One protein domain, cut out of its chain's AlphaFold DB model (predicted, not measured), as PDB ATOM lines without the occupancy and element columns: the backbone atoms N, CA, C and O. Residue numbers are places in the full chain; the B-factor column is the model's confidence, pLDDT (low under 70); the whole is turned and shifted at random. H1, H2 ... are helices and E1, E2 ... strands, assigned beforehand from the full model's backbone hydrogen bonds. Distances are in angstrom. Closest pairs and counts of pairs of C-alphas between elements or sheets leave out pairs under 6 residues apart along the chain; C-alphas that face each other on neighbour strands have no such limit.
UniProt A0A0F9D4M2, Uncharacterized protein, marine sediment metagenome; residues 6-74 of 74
ATOM      1  N   LYS A   6     -16.712  32.740 -10.615       79.19
ATOM      2  CA  LYS A   6     -17.973  33.241 -11.158       79.19
ATOM      3  C   LYS A   6     -18.966  32.098 -11.294       79.19
ATOM      4  O   LYS A   6     -18.665  31.070 -11.884       79.19
ATOM      5  N   ARG A   7     -20.184  32.276 -10.792       80.75
ATOM      6  CA  ARG A   7     -21.264  31.312 -11.031       80.75
ATOM      7  C   ARG A   7     -21.681  31.355 -12.503       80.75
ATOM      8  O   ARG A   7     -21.918  32.446 -13.020       80.75
ATOM      9  N   ILE A   8     -21.841  30.195 -13.132       81.25
ATOM     10  CA  ILE A   8     -22.354  30.079 -14.503       81.25
ATOM     11  C   ILE A   8     -23.690  29.333 -14.531       81.25
ATOM     12  O   ILE A   8     -24.016  28.578 -13.611       81.25
ATOM     13  N   ASN A   9     -24.492  29.605 -15.559       77.88
ATOM     14  CA  ASN A   9     -25.737  28.888 -15.798       77.88
ATOM     15  C   ASN A   9     -25.414  27.580 -16.545       77.88
ATOM     16  O   ASN A   9     -24.825  27.666 -17.620       77.88
ATOM     17  N   PRO A  10     -25.772  26.396 -16.017       69.88
ATOM     18  CA  PRO A  10     -25.472  25.120 -16.671       69.88
ATOM     19  C   PRO A  10     -26.160  24.929 -18.032       69.88
ATOM     20  O   PRO A  10     -25.736  24.070 -18.791       69.88
ATOM     21  N   GLY A  11     -27.190  25.721 -18.360       72.50
ATOM     22  CA  GLY A  11     -27.825  25.707 -19.686       72.50
ATOM     23  C   GLY A  11     -27.044  26.436 -20.788       72.50
ATOM     24  O   GLY A  11     -27.490  26.455 -21.928       72.50
ATOM     25  N   MET A  12     -25.907  27.062 -20.466       70.25
ATOM     26  CA  MET A  12     -25.027  27.702 -21.447       70.25
ATOM     27  C   MET A  12     -23.763  26.869 -21.642       70.25
ATOM     28  O   MET A  12     -23.257  26.282 -20.683       70.25
ATOM     29  N   ALA A  13     -23.226  26.875 -22.865       68.81
ATOM     30  CA  ALA A  13     -21.920  26.294 -23.143       68.81
ATOM     31  C   ALA A  13     -20.889  26.859 -22.150       68.81
ATOM     32  O   ALA A  13     -20.782  28.086 -22.004       68.81
ATOM     33  N   PRO A  14     -20.168  25.996 -21.417       65.19
ATOM     34  CA  PRO A  14     -19.237  26.472 -20.422       65.19
ATOM     35  C   PRO A  14     -18.078  27.189 -21.126       65.19
ATOM     36  O   PRO A  14     -17.445  26.612 -22.012       65.19
ATOM     37  N   PRO A  15     -17.784  28.445 -20.757       70.88
ATOM     38  CA  PRO A  15     -16.631  29.148 -21.300       70.88
ATOM     39  C   PRO A  15     -15.332  28.453 -20.868       70.88
ATOM     40  O   PRO A  15     -15.285  27.767 -19.843       70.88
ATOM     41  N   VAL A  16     -14.263  28.672 -21.636       76.19
ATOM     42  CA  VAL A  16     -12.917  28.182 -21.311       76.19
ATOM     43  C   VAL A  16     -12.503  28.603 -19.899       76.19
ATOM     44  O   VAL A  16     -12.697  29.753 -19.502       76.19
ATOM     45  N   GLY A  17     -11.941  27.667 -19.129       78.19
ATOM     46  CA  GLY A  17     -11.512  27.903 -17.752       78.19
ATOM     47  C   GLY A  17     -11.636  26.677 -16.851       78.19
ATOM     48  O   GLY A  17     -11.934  25.570 -17.293       78.19
ATOM     49  N   GLN A  18     -11.401  26.883 -15.556       81.19
ATOM     50  CA  GLN A  18     -11.568  25.836 -14.552       81.19
ATOM     51  C   GLN A  18     -13.015  25.827 -14.060       81.19
ATOM     52  O   GLN A  18     -13.480  26.801 -13.466       81.19
ATOM     53  N   ILE A  19     -13.708  24.711 -14.270       83.56
ATOM     54  CA  ILE A  19     -15.113  24.537 -13.900       83.56
ATOM     55  C   ILE A  19     -15.193  23.599 -12.703       83.56
ATOM     56  O   ILE A  19     -14.589  22.528 -12.707       83.56
ATOM     57  N   GLN A  20     -15.939  23.998 -11.678       84.25
ATOM     58  CA  GLN A  20     -16.259  23.147 -10.538       84.25
ATOM     59  C   GLN A  20     -17.715  23.318 -10.128       84.25
ATOM     60  O   GLN A  20     -18.301  24.387 -10.293       84.25
ATOM     61  N   ALA A  21     -18.312  22.259  -9.592       83.19
ATOM     62  CA  ALA A  21     -19.716  22.252  -9.218       83.19
ATOM     63  C   ALA A  21     -19.894  21.847  -7.757       83.19
ATOM     64  O   ALA A  21     -19.186  20.990  -7.237       83.19
ATOM     65  N   VAL A  22     -20.885  22.456  -7.111       82.81
ATOM     66  CA  VAL A  22     -21.369  22.055  -5.791       82.81
ATOM     67  C   VAL A  22     -22.745  21.434  -5.968       82.81
ATOM     68  O   VAL A  22     -23.696  22.114  -6.370       82.81
ATOM     69  N   ALA A  23     -22.845  20.143  -5.661       73.56
ATOM     70  CA  ALA A  23     -24.114  19.437  -5.612       73.56
ATOM     71  C   ALA A  23     -24.818  19.704  -4.273       73.56
ATOM     72  O   ALA A  23     -24.234  19.568  -3.199       73.56
ATOM     73  N   ALA A  24     -26.093  20.065  -4.340       68.94
ATOM     74  CA  ALA A  24     -27.024  20.031  -3.221       68.94
ATOM     75  C   ALA A  24     -28.210  19.129  -3.568       68.94
ATOM     76  O   ALA A  24     -28.425  18.806  -4.734       68.94
ATOM     77  N   LYS A  25     -29.008  18.769  -2.557       66.69
ATOM     78  CA  LYS A  25     -30.045  17.722  -2.621       66.69
ATOM     79  C   LYS A  25     -30.917  17.737  -3.893       66.69
ATOM     80  O   LYS A  25     -31.208  16.676  -4.420       66.69
ATOM     81  N   LYS A  26     -31.317  18.919  -4.385       70.56
ATOM     82  CA  LYS A  26     -32.101  19.096  -5.630       70.56
ATOM     83  C   LYS A  26     -31.460  20.042  -6.659       70.56
ATOM     84  O   LYS A  26     -32.059  20.311  -7.695       70.56
ATOM     85  N   HIS A  27     -30.285  20.608  -6.372       71.31
ATOM     86  CA  HIS A  27     -29.723  21.699  -7.177       71.31
ATOM     87  C   HIS A  27     -28.220  21.563  -7.363       71.31
ATOM     88  O   HIS A  27     -27.485  21.383  -6.394       71.31
ATOM     89  N   LEU A  28     -27.766  21.773  -8.595       77.19
ATOM     90  CA  LEU A  28     -26.358  21.883  -8.940       77.19
ATOM     91  C   LEU A  28     -25.991  23.364  -9.119       77.19
ATOM     92  O   LEU A  28     -26.640  24.084  -9.880       77.19
ATOM     93  N   THR A  29     -24.957  23.831  -8.422       80.75
ATOM     94  CA  THR A  29     -24.399  25.174  -8.633       80.75
ATOM     95  C   THR A  29     -23.033  25.048  -9.289       80.75
ATOM     96  O   THR A  29     -22.126  24.475  -8.693       80.75
ATOM     97  N   VAL A  30     -22.879  25.602 -10.493       82.62
ATOM     98  CA  VAL A  30     -21.622  25.565 -11.253       82.62
ATOM     99  C   VAL A  30     -20.867  26.880 -11.102       82.62
ATOM    100  O   VAL A  30     -21.447  27.965 -11.210       82.62
ATOM    101  N   PHE A  31     -19.565  26.776 -10.873       83.94
ATOM    102  CA  PHE A  31     -18.624  27.876 -10.766       83.94
ATOM    103  C   PHE A  31     -17.529  27.730 -11.822       83.94
ATOM    104  O   PHE A  31     -17.045  26.636 -12.098       83.94
ATOM    105  N   LEU A  32     -17.130  28.860 -12.381       84.62
ATOM    106  CA  LEU A  32     -16.070  29.024 -13.355       84.62
ATOM    107  C   LEU A  32     -14.998  29.925 -12.759       84.62
ATOM    108  O   LEU A  32     -15.300  30.977 -12.194       84.62
ATOM    109  N   ARG A  33     -13.744  29.567 -12.979       82.94
ATOM    110  CA  ARG A  33     -12.600  30.445 -12.780       82.94
ATOM    111  C   ARG A  33     -11.915  30.691 -14.117       82.94
ATOM    112  O   ARG A  33     -11.745  29.755 -14.898       82.94
ATOM    113  N   SER A  34     -11.541  31.948 -14.366       81.44
ATOM    114  CA  SER A  34     -10.864  32.352 -15.607       81.44
ATOM    115  C   SER A  34      -9.605  31.508 -15.852       81.44
ATOM    116  O   SER A  34      -8.883  31.245 -14.890       81.44
ATOM    117  N   PRO A  35      -9.290  31.118 -17.098       79.62
ATOM    118  CA  PRO A  35      -8.046  30.417 -17.419       79.62
ATOM    119  C   PRO A  35      -6.809  31.297 -17.183       79.62
ATOM    120  O   PRO A  35      -5.760  30.786 -16.818       79.62
ATOM    121  N   SER A  36      -6.945  32.622 -17.302       81.38
ATOM    122  CA  SER A  36      -5.884  33.597 -17.008       81.38
ATOM    123  C   SER A  36      -5.671  33.864 -15.511       81.38
ATOM    124  O   SER A  36      -4.845  34.690 -15.131       81.38
ATOM    125  N   ALA A  37      -6.432  33.201 -14.637       79.12
ATOM    126  CA  ALA A  37      -6.294  33.349 -13.198       79.12
ATOM    127  C   ALA A  37      -4.995  32.711 -12.671       79.12
ATOM    128  O   ALA A  37      -4.683  31.579 -13.047       79.12
ATOM    129  N   PRO A  38      -4.311  33.333 -11.692       75.38
ATOM    130  CA  PRO A  38      -3.179  32.707 -11.016       75.38
ATOM    131  C   PRO A  38      -3.564  31.348 -10.411       75.38
ATOM    132  O   PRO A  38      -4.503  31.235  -9.608       75.38
ATOM    133  N   GLY A  39      -2.858  30.295 -10.823       74.75
ATOM    134  CA  GLY A  39      -3.116  28.924 -10.385       74.75
ATOM    135  C   GLY A  39      -4.427  28.324 -10.909       74.75
ATOM    136  O   GLY A  39      -4.968  27.420 -10.269       74.75
ATOM    137  N   ALA A  40      -4.997  28.825 -12.013       73.94
ATOM    138  CA  ALA A  40      -6.095  28.147 -12.707       73.94
ATOM    139  C   ALA A  40      -5.700  26.700 -13.049       73.94
ATOM    140  O   ALA A  40      -4.601  26.443 -13.525       73.94
ATOM    141  N   GLY A  41      -6.575  25.740 -12.756       72.31
ATOM    142  CA  GLY A  41      -6.329  24.316 -13.007       72.31
ATOM    143  C   GLY A  41      -5.418  23.617 -11.989       72.31
ATOM    144  O   GLY A  41      -5.406  22.384 -11.967       72.31
ATOM    145  N   SER A  42      -4.738  24.362 -11.108       82.94
ATOM    146  CA  SER A  42      -3.843  23.791 -10.093       82.94
ATOM    147  C   SER A  42      -4.587  22.879  -9.098       82.94
ATOM    148  O   SER A  42      -5.737  23.161  -8.726       82.94
ATOM    149  N   PRO A  43      -3.946  21.792  -8.631       84.19
ATOM    150  CA  PRO A  43      -4.541  20.884  -7.652       84.19
ATOM    151  C   PRO A  43      -4.854  21.585  -6.324       84.19
ATOM    152  O   PRO A  43      -5.877  21.289  -5.709       84.19
ATOM    153  N   GLU A  44      -4.062  22.578  -5.919       84.44
ATOM    154  CA  GLU A  44      -4.311  23.364  -4.705       84.44
ATOM    155  C   GLU A  44      -5.631  24.136  -4.759       84.44
ATOM    156  O   GLU A  44      -6.395  24.153  -3.795       84.44
ATOM    157  N   GLN A  45      -5.941  24.751  -5.902       82.75
ATOM    158  CA  GLN A  45      -7.189  25.492  -6.090       82.75
ATOM    159  C   GLN A  45      -8.393  24.552  -6.182       82.75
ATOM    160  O   GLN A  45      -9.481  24.893  -5.716       82.75
ATOM    161  N   LYS A  46      -8.197  23.339  -6.718       82.75
ATOM    162  CA  LYS A  46      -9.197  22.264  -6.641       82.75
ATOM    163  C   LYS A  46      -9.471  21.866  -5.195       82.75
ATOM    164  O   LYS A  46     -10.622  21.863  -4.778       82.75
ATOM    165  N   LEU A  47      -8.423  21.631  -4.412       85.88
ATOM    166  CA  LEU A  47      -8.521  21.298  -2.991       85.88
ATOM    167  C   LEU A  47      -9.198  22.399  -2.168       85.88
ATOM    168  O   LEU A  47     -10.076  22.092  -1.364       85.88
ATOM    169  N   LYS A  48      -8.841  23.672  -2.384       85.31
ATOM    170  CA  LYS A  48      -9.500  24.816  -1.729       85.31
ATOM    171  C   LYS A  48     -10.993  24.847  -2.045       85.31
ATOM    172  O   LYS A  48     -11.801  24.926  -1.124       85.31
ATOM    173  N   PHE A  49     -11.362  24.703  -3.318       85.81
ATOM    174  CA  PHE A  49     -12.766  24.635  -3.718       85.81
ATOM    175  C   PHE A  49     -13.501  23.471  -3.055       85.81
ATOM    176  O   PHE A  49     -14.558  23.689  -2.471       85.81
ATOM    177  N   SER A  50     -12.939  22.261  -3.079       85.25
ATOM    178  CA  SER A  50     -13.549  21.085  -2.452       85.25
ATOM    179  C   SER A  50     -13.754  21.264  -0.946       85.25
ATOM    180  O   SER A  50     -14.816  20.913  -0.432       85.25
ATOM    181  N   LYS A  51     -12.785  21.860  -0.238       86.88
ATOM    182  CA  LYS A  51     -12.912  22.183   1.195       86.88
ATOM    183  C   LYS A  51     -14.043  23.183   1.450       86.88
ATOM    184  O   LYS A  51     -14.886  22.938   2.309       86.88
ATOM    185  N   CYS A  52     -14.113  24.259   0.668       85.75
ATOM    186  CA  CYS A  52     -15.196  25.240   0.769       85.75
ATOM    187  C   CYS A  52     -16.565  24.621   0.453       85.75
ATOM    188  O   CYS A  52     -17.537  24.847   1.171       85.75
ATOM    189  N   ALA A  53     -16.640  23.795  -0.594       85.38
ATOM    190  CA  ALA A  53     -17.860  23.116  -1.009       85.38
ATOM    191  C   ALA A  53     -18.369  22.147   0.067       85.38
ATOM    192  O   ALA A  53     -19.573  22.113   0.331       85.38
ATOM    193  N   ALA A  54     -17.472  21.413   0.733       84.50
ATOM    194  CA  ALA A  54     -17.823  20.529   1.841       84.50
ATOM    195  C   ALA A  54     -18.504  21.286   2.994       84.50
ATOM    196  O   ALA A  54     -19.502  20.805   3.525       84.50
ATOM    197  N   GLY A  55     -18.047  22.506   3.300       81.69
ATOM    198  CA  GLY A  55     -18.665  23.389   4.299       81.69
ATOM    199  C   GLY A  55     -20.069  23.884   3.936       81.69
ATOM    200  O   GLY A  55     -20.770  24.431   4.779       81.69
ATOM    201  N   THR A  56     -20.512  23.674   2.695       80.50
ATOM    202  CA  THR A  56     -21.862  24.044   2.241       80.50
ATOM    203  C   THR A  56     -22.829  22.867   2.121       80.50
ATOM    204  O   THR A  56     -23.981  23.033   1.700       80.50
ATOM    205  N   LYS A  57     -22.381  21.659   2.480       78.31
ATOM    206  CA  LYS A  57     -23.200  20.448   2.443       78.31
ATOM    207  C   LYS A  57     -24.336  20.570   3.465       78.31
ATOM    208  O   LYS A  57     -24.094  20.801   4.639       78.31
ATOM    209  N   GLY A  58     -25.581  20.419   3.011       75.12
ATOM    210  CA  GLY A  58     -26.777  20.538   3.861       75.12
ATOM    211  C   GLY A  58     -27.440  21.920   3.860       75.12
ATOM    212  O   GLY A  58     -28.594  22.024   4.264       75.12
ATOM    213  N   VAL A  59     -26.789  22.954   3.314       79.88
ATOM    214  CA  VAL A  59     -27.380  24.295   3.185       79.88
ATOM    215  C   VAL A  59     -28.465  24.289   2.100       79.88
ATOM    216  O   VAL A  59     -28.184  24.211   0.893       79.88
ATOM    217  N   SER A  60     -29.724  24.371   2.532       73.88
ATOM    218  CA  SER A  60     -30.905  24.384   1.661       73.88
ATOM    219  C   SER A  60     -30.969  25.668   0.829       73.88
ATOM    220  O   SER A  60     -31.181  25.609  -0.387       73.88
ATOM    221  N   SER A  61     -30.681  26.815   1.450       82.69
ATOM    222  CA  SER A  61     -30.701  28.125   0.804       82.69
ATOM    223  C   SER A  61     -29.575  28.279  -0.218       82.69
ATOM    224  O   SER A  61     -28.384  28.201   0.081       82.69
ATOM    225  N   ARG A  62     -29.945  28.547  -1.475       75.19
ATOM    226  CA  ARG A  62     -28.980  28.798  -2.556       75.19
ATOM    227  C   ARG A  62     -28.179  30.084  -2.333       75.19
ATOM    228  O   ARG A  62     -27.022  30.153  -2.745       75.19
ATOM    229  N   LEU A  63     -28.804  31.106  -1.750       82.00
ATOM    230  CA  LEU A  63     -28.201  32.421  -1.522       82.00
ATOM    231  C   LEU A  63     -27.094  32.316  -0.472       82.00
ATOM    232  O   LEU A  63     -25.959  32.706  -0.732       82.00
ATOM    233  N   GLU A  64     -27.407  31.652   0.634       82.06
ATOM    234  CA  GLU A  64     -26.492  31.374   1.738       82.06
ATOM    235  C   GLU A  64     -25.281  30.546   1.279       82.06
ATOM    236  O   GLU A  64     -24.131  30.914   1.525       82.06
ATOM    237  N   ARG A  65     -25.518  29.514   0.457       80.75
ATOM    238  CA  ARG A  65     -24.455  28.719  -0.180       80.75
ATOM    239  C   ARG A  65     -23.485  29.563  -1.004       80.75
ATOM    240  O   ARG A  65     -22.275  29.354  -0.949       80.75
ATOM    241  N   ASN A  66     -24.004  30.512  -1.783       79.00
ATOM    242  CA  ASN A  66     -23.167  31.384  -2.605       79.00
ATOM    243  C   ASN A  66     -22.345  32.348  -1.744       79.00
ATOM    244  O   ASN A  66     -21.196  32.615  -2.088       79.00
ATOM    245  N   THR A  67     -22.908  32.855  -0.647       83.69
ATOM    246  CA  THR A  67     -22.194  33.725   0.295       83.69
ATOM    247  C   THR A  67     -21.028  32.985   0.945       83.69
ATOM    248  O   THR A  67     -19.906  33.490   0.917       83.69
ATOM    249  N   ILE A  68     -21.251  31.753   1.419       83.25
ATOM    250  CA  ILE A  68     -20.199  30.908   2.004       83.25
ATOM    251  C   ILE A  68     -19.098  30.621   0.975       83.25
ATOM    252  O   ILE A  68     -17.922  30.870   1.242       83.25
ATOM    253  N   MET A  69     -19.472  30.180  -0.233       82.06
ATOM    254  CA  MET A  69     -18.507  29.904  -1.306       82.06
ATOM    255  C   MET A  69     -17.691  31.146  -1.683       82.06
ATOM    256  O   MET A  69     -16.480  31.051  -1.850       82.06
ATOM    257  N   ARG A  70     -18.321  32.325  -1.787       80.50
ATOM    258  CA  ARG A  70     -17.623  33.586  -2.088       80.50
ATOM    259  C   ARG A  70     -16.677  34.013  -0.973       80.50
ATOM    260  O   ARG A  70     -15.608  34.523  -1.277       80.50
ATOM    261  N   SER A  71     -17.066  33.827   0.287       82.31
ATOM    262  CA  SER A  71     -16.224  34.184   1.431       82.31
ATOM    263  C   SER A  71     -15.009  33.265   1.555       82.31
ATOM    264  O   SER A  71     -13.922  33.732   1.872       82.31
ATOM    265  N   CYS A  72     -15.187  31.973   1.281       81.94
ATOM    266  CA  CYS A  72     -14.135  30.965   1.397       81.94
ATOM    267  C   CYS A  72     -13.141  30.990   0.220       81.94
ATOM    268  O   CYS A  72     -11.986  30.604   0.373       81.94
ATOM    269  N   LEU A  73     -13.578  31.464  -0.953       77.69
ATOM    270  CA  LEU A  73     -12.785  31.520  -2.187       77.69
ATOM    271  C   LEU A  73     -12.283  32.933  -2.536       77.69
ATOM    272  O   LEU A  73     -12.085  33.228  -3.720       77.69
ATOM    273  N   LYS A  74     -12.141  33.804  -1.530       67.50
ATOM    274  CA  LYS A  74     -11.489  35.113  -1.682       67.50
ATOM    275  C   LYS A  74     -10.012  34.973  -2.044       67.50
ATOM    276  O   LYS A  74      -9.353  34.043  -1.529       67.50
TER     277      LYS A  74
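Overview. This is residues 6 to 74 of the 74 residues of an uncharacterized protein of marine sediment metagenome (UniProt A0A0F9D4M2). A small sheet of three strands has two helices packed over one of its faces, H1 along E2 and H2 slanting over E3, while no named helix covers the other face. E2 and E3 make a hairpin that is most of the sheet, and the short E1 is added beside E3. The printed part has 69 residues, with three named strands and two named helices in the order E1, E2, E3, H1, H2; the sheet runs E1, E3, E2, all antiparallel, and the class is mixed, helices and strands. The whole is compact, with a radius of gyration of the C-alphas of 11.8 A and spans of 32 by 26 by 16 A.

Arrangement. E1, residues 6 to 8, is an edge strand and is antiparallel to E3, residues 27 to 33, at 130 degrees; N 6 and O 32 are 2.8 A apart and N 32 and O 6 are 2.7 A apart, within hydrogen-bond range. E2, residues 18 to 24, is the other edge strand and forms a hairpin with E3, antiparallel at 160 degrees, with N 22 and O 29 at 2.8 A and N 33 and O 18 at 2.8 A. E1 and E2 are apart. H1, residues 43 to 54, is on the sheet at a height of 10.0 A and over E2, along the strands at 16 degrees to E2 on the local plane; the closest C-alphas of E2 and H1, those of Val 22 and Ala 53, are 6.0 A apart. H2, residues 62 to 72, is on the same face at a height of 9.5 A and over E3, at 31 degrees to it on the local plane, only just slantwise to the strands. H1 touches H2 with residues 52 to 53 alone; the closest C-alphas, those of Cys 52 and Cys 72, are 5.9 A apart. These two helices form a helical hairpin, running opposite ways at a steep tilt of 41 degrees. In H1 and H2 every O i to N i+4 pair is within hydrogen-bond range.

Along the chain. E1 begins at C-alpha 6, (-17.973, 33.241, -11.158), and its three residues span 6.4 A. E2 and E3 each measure 20.0 A from first to last C-alpha. H1 begins at C-alpha 43, (-4.541, 20.884, -7.652), and measures 16.3 A. H2 measures 15.5 A and ends at C-alpha 72, (-14.135, 30.965, 1.397).

Size, cuts and confidence. The two C-alphas farthest apart, those of Ser 36 and Ser 60, are 32.5 A apart. The printed part has no cut and ends at residue 74, the chain's last residue. The link from E2 to E3 is tight, and the other three links are short. The mean pLDDT of the printed part is 79.1, and it is under 70 at residue 10, residues 13 to 14, residues 24 to 25 and residue 74.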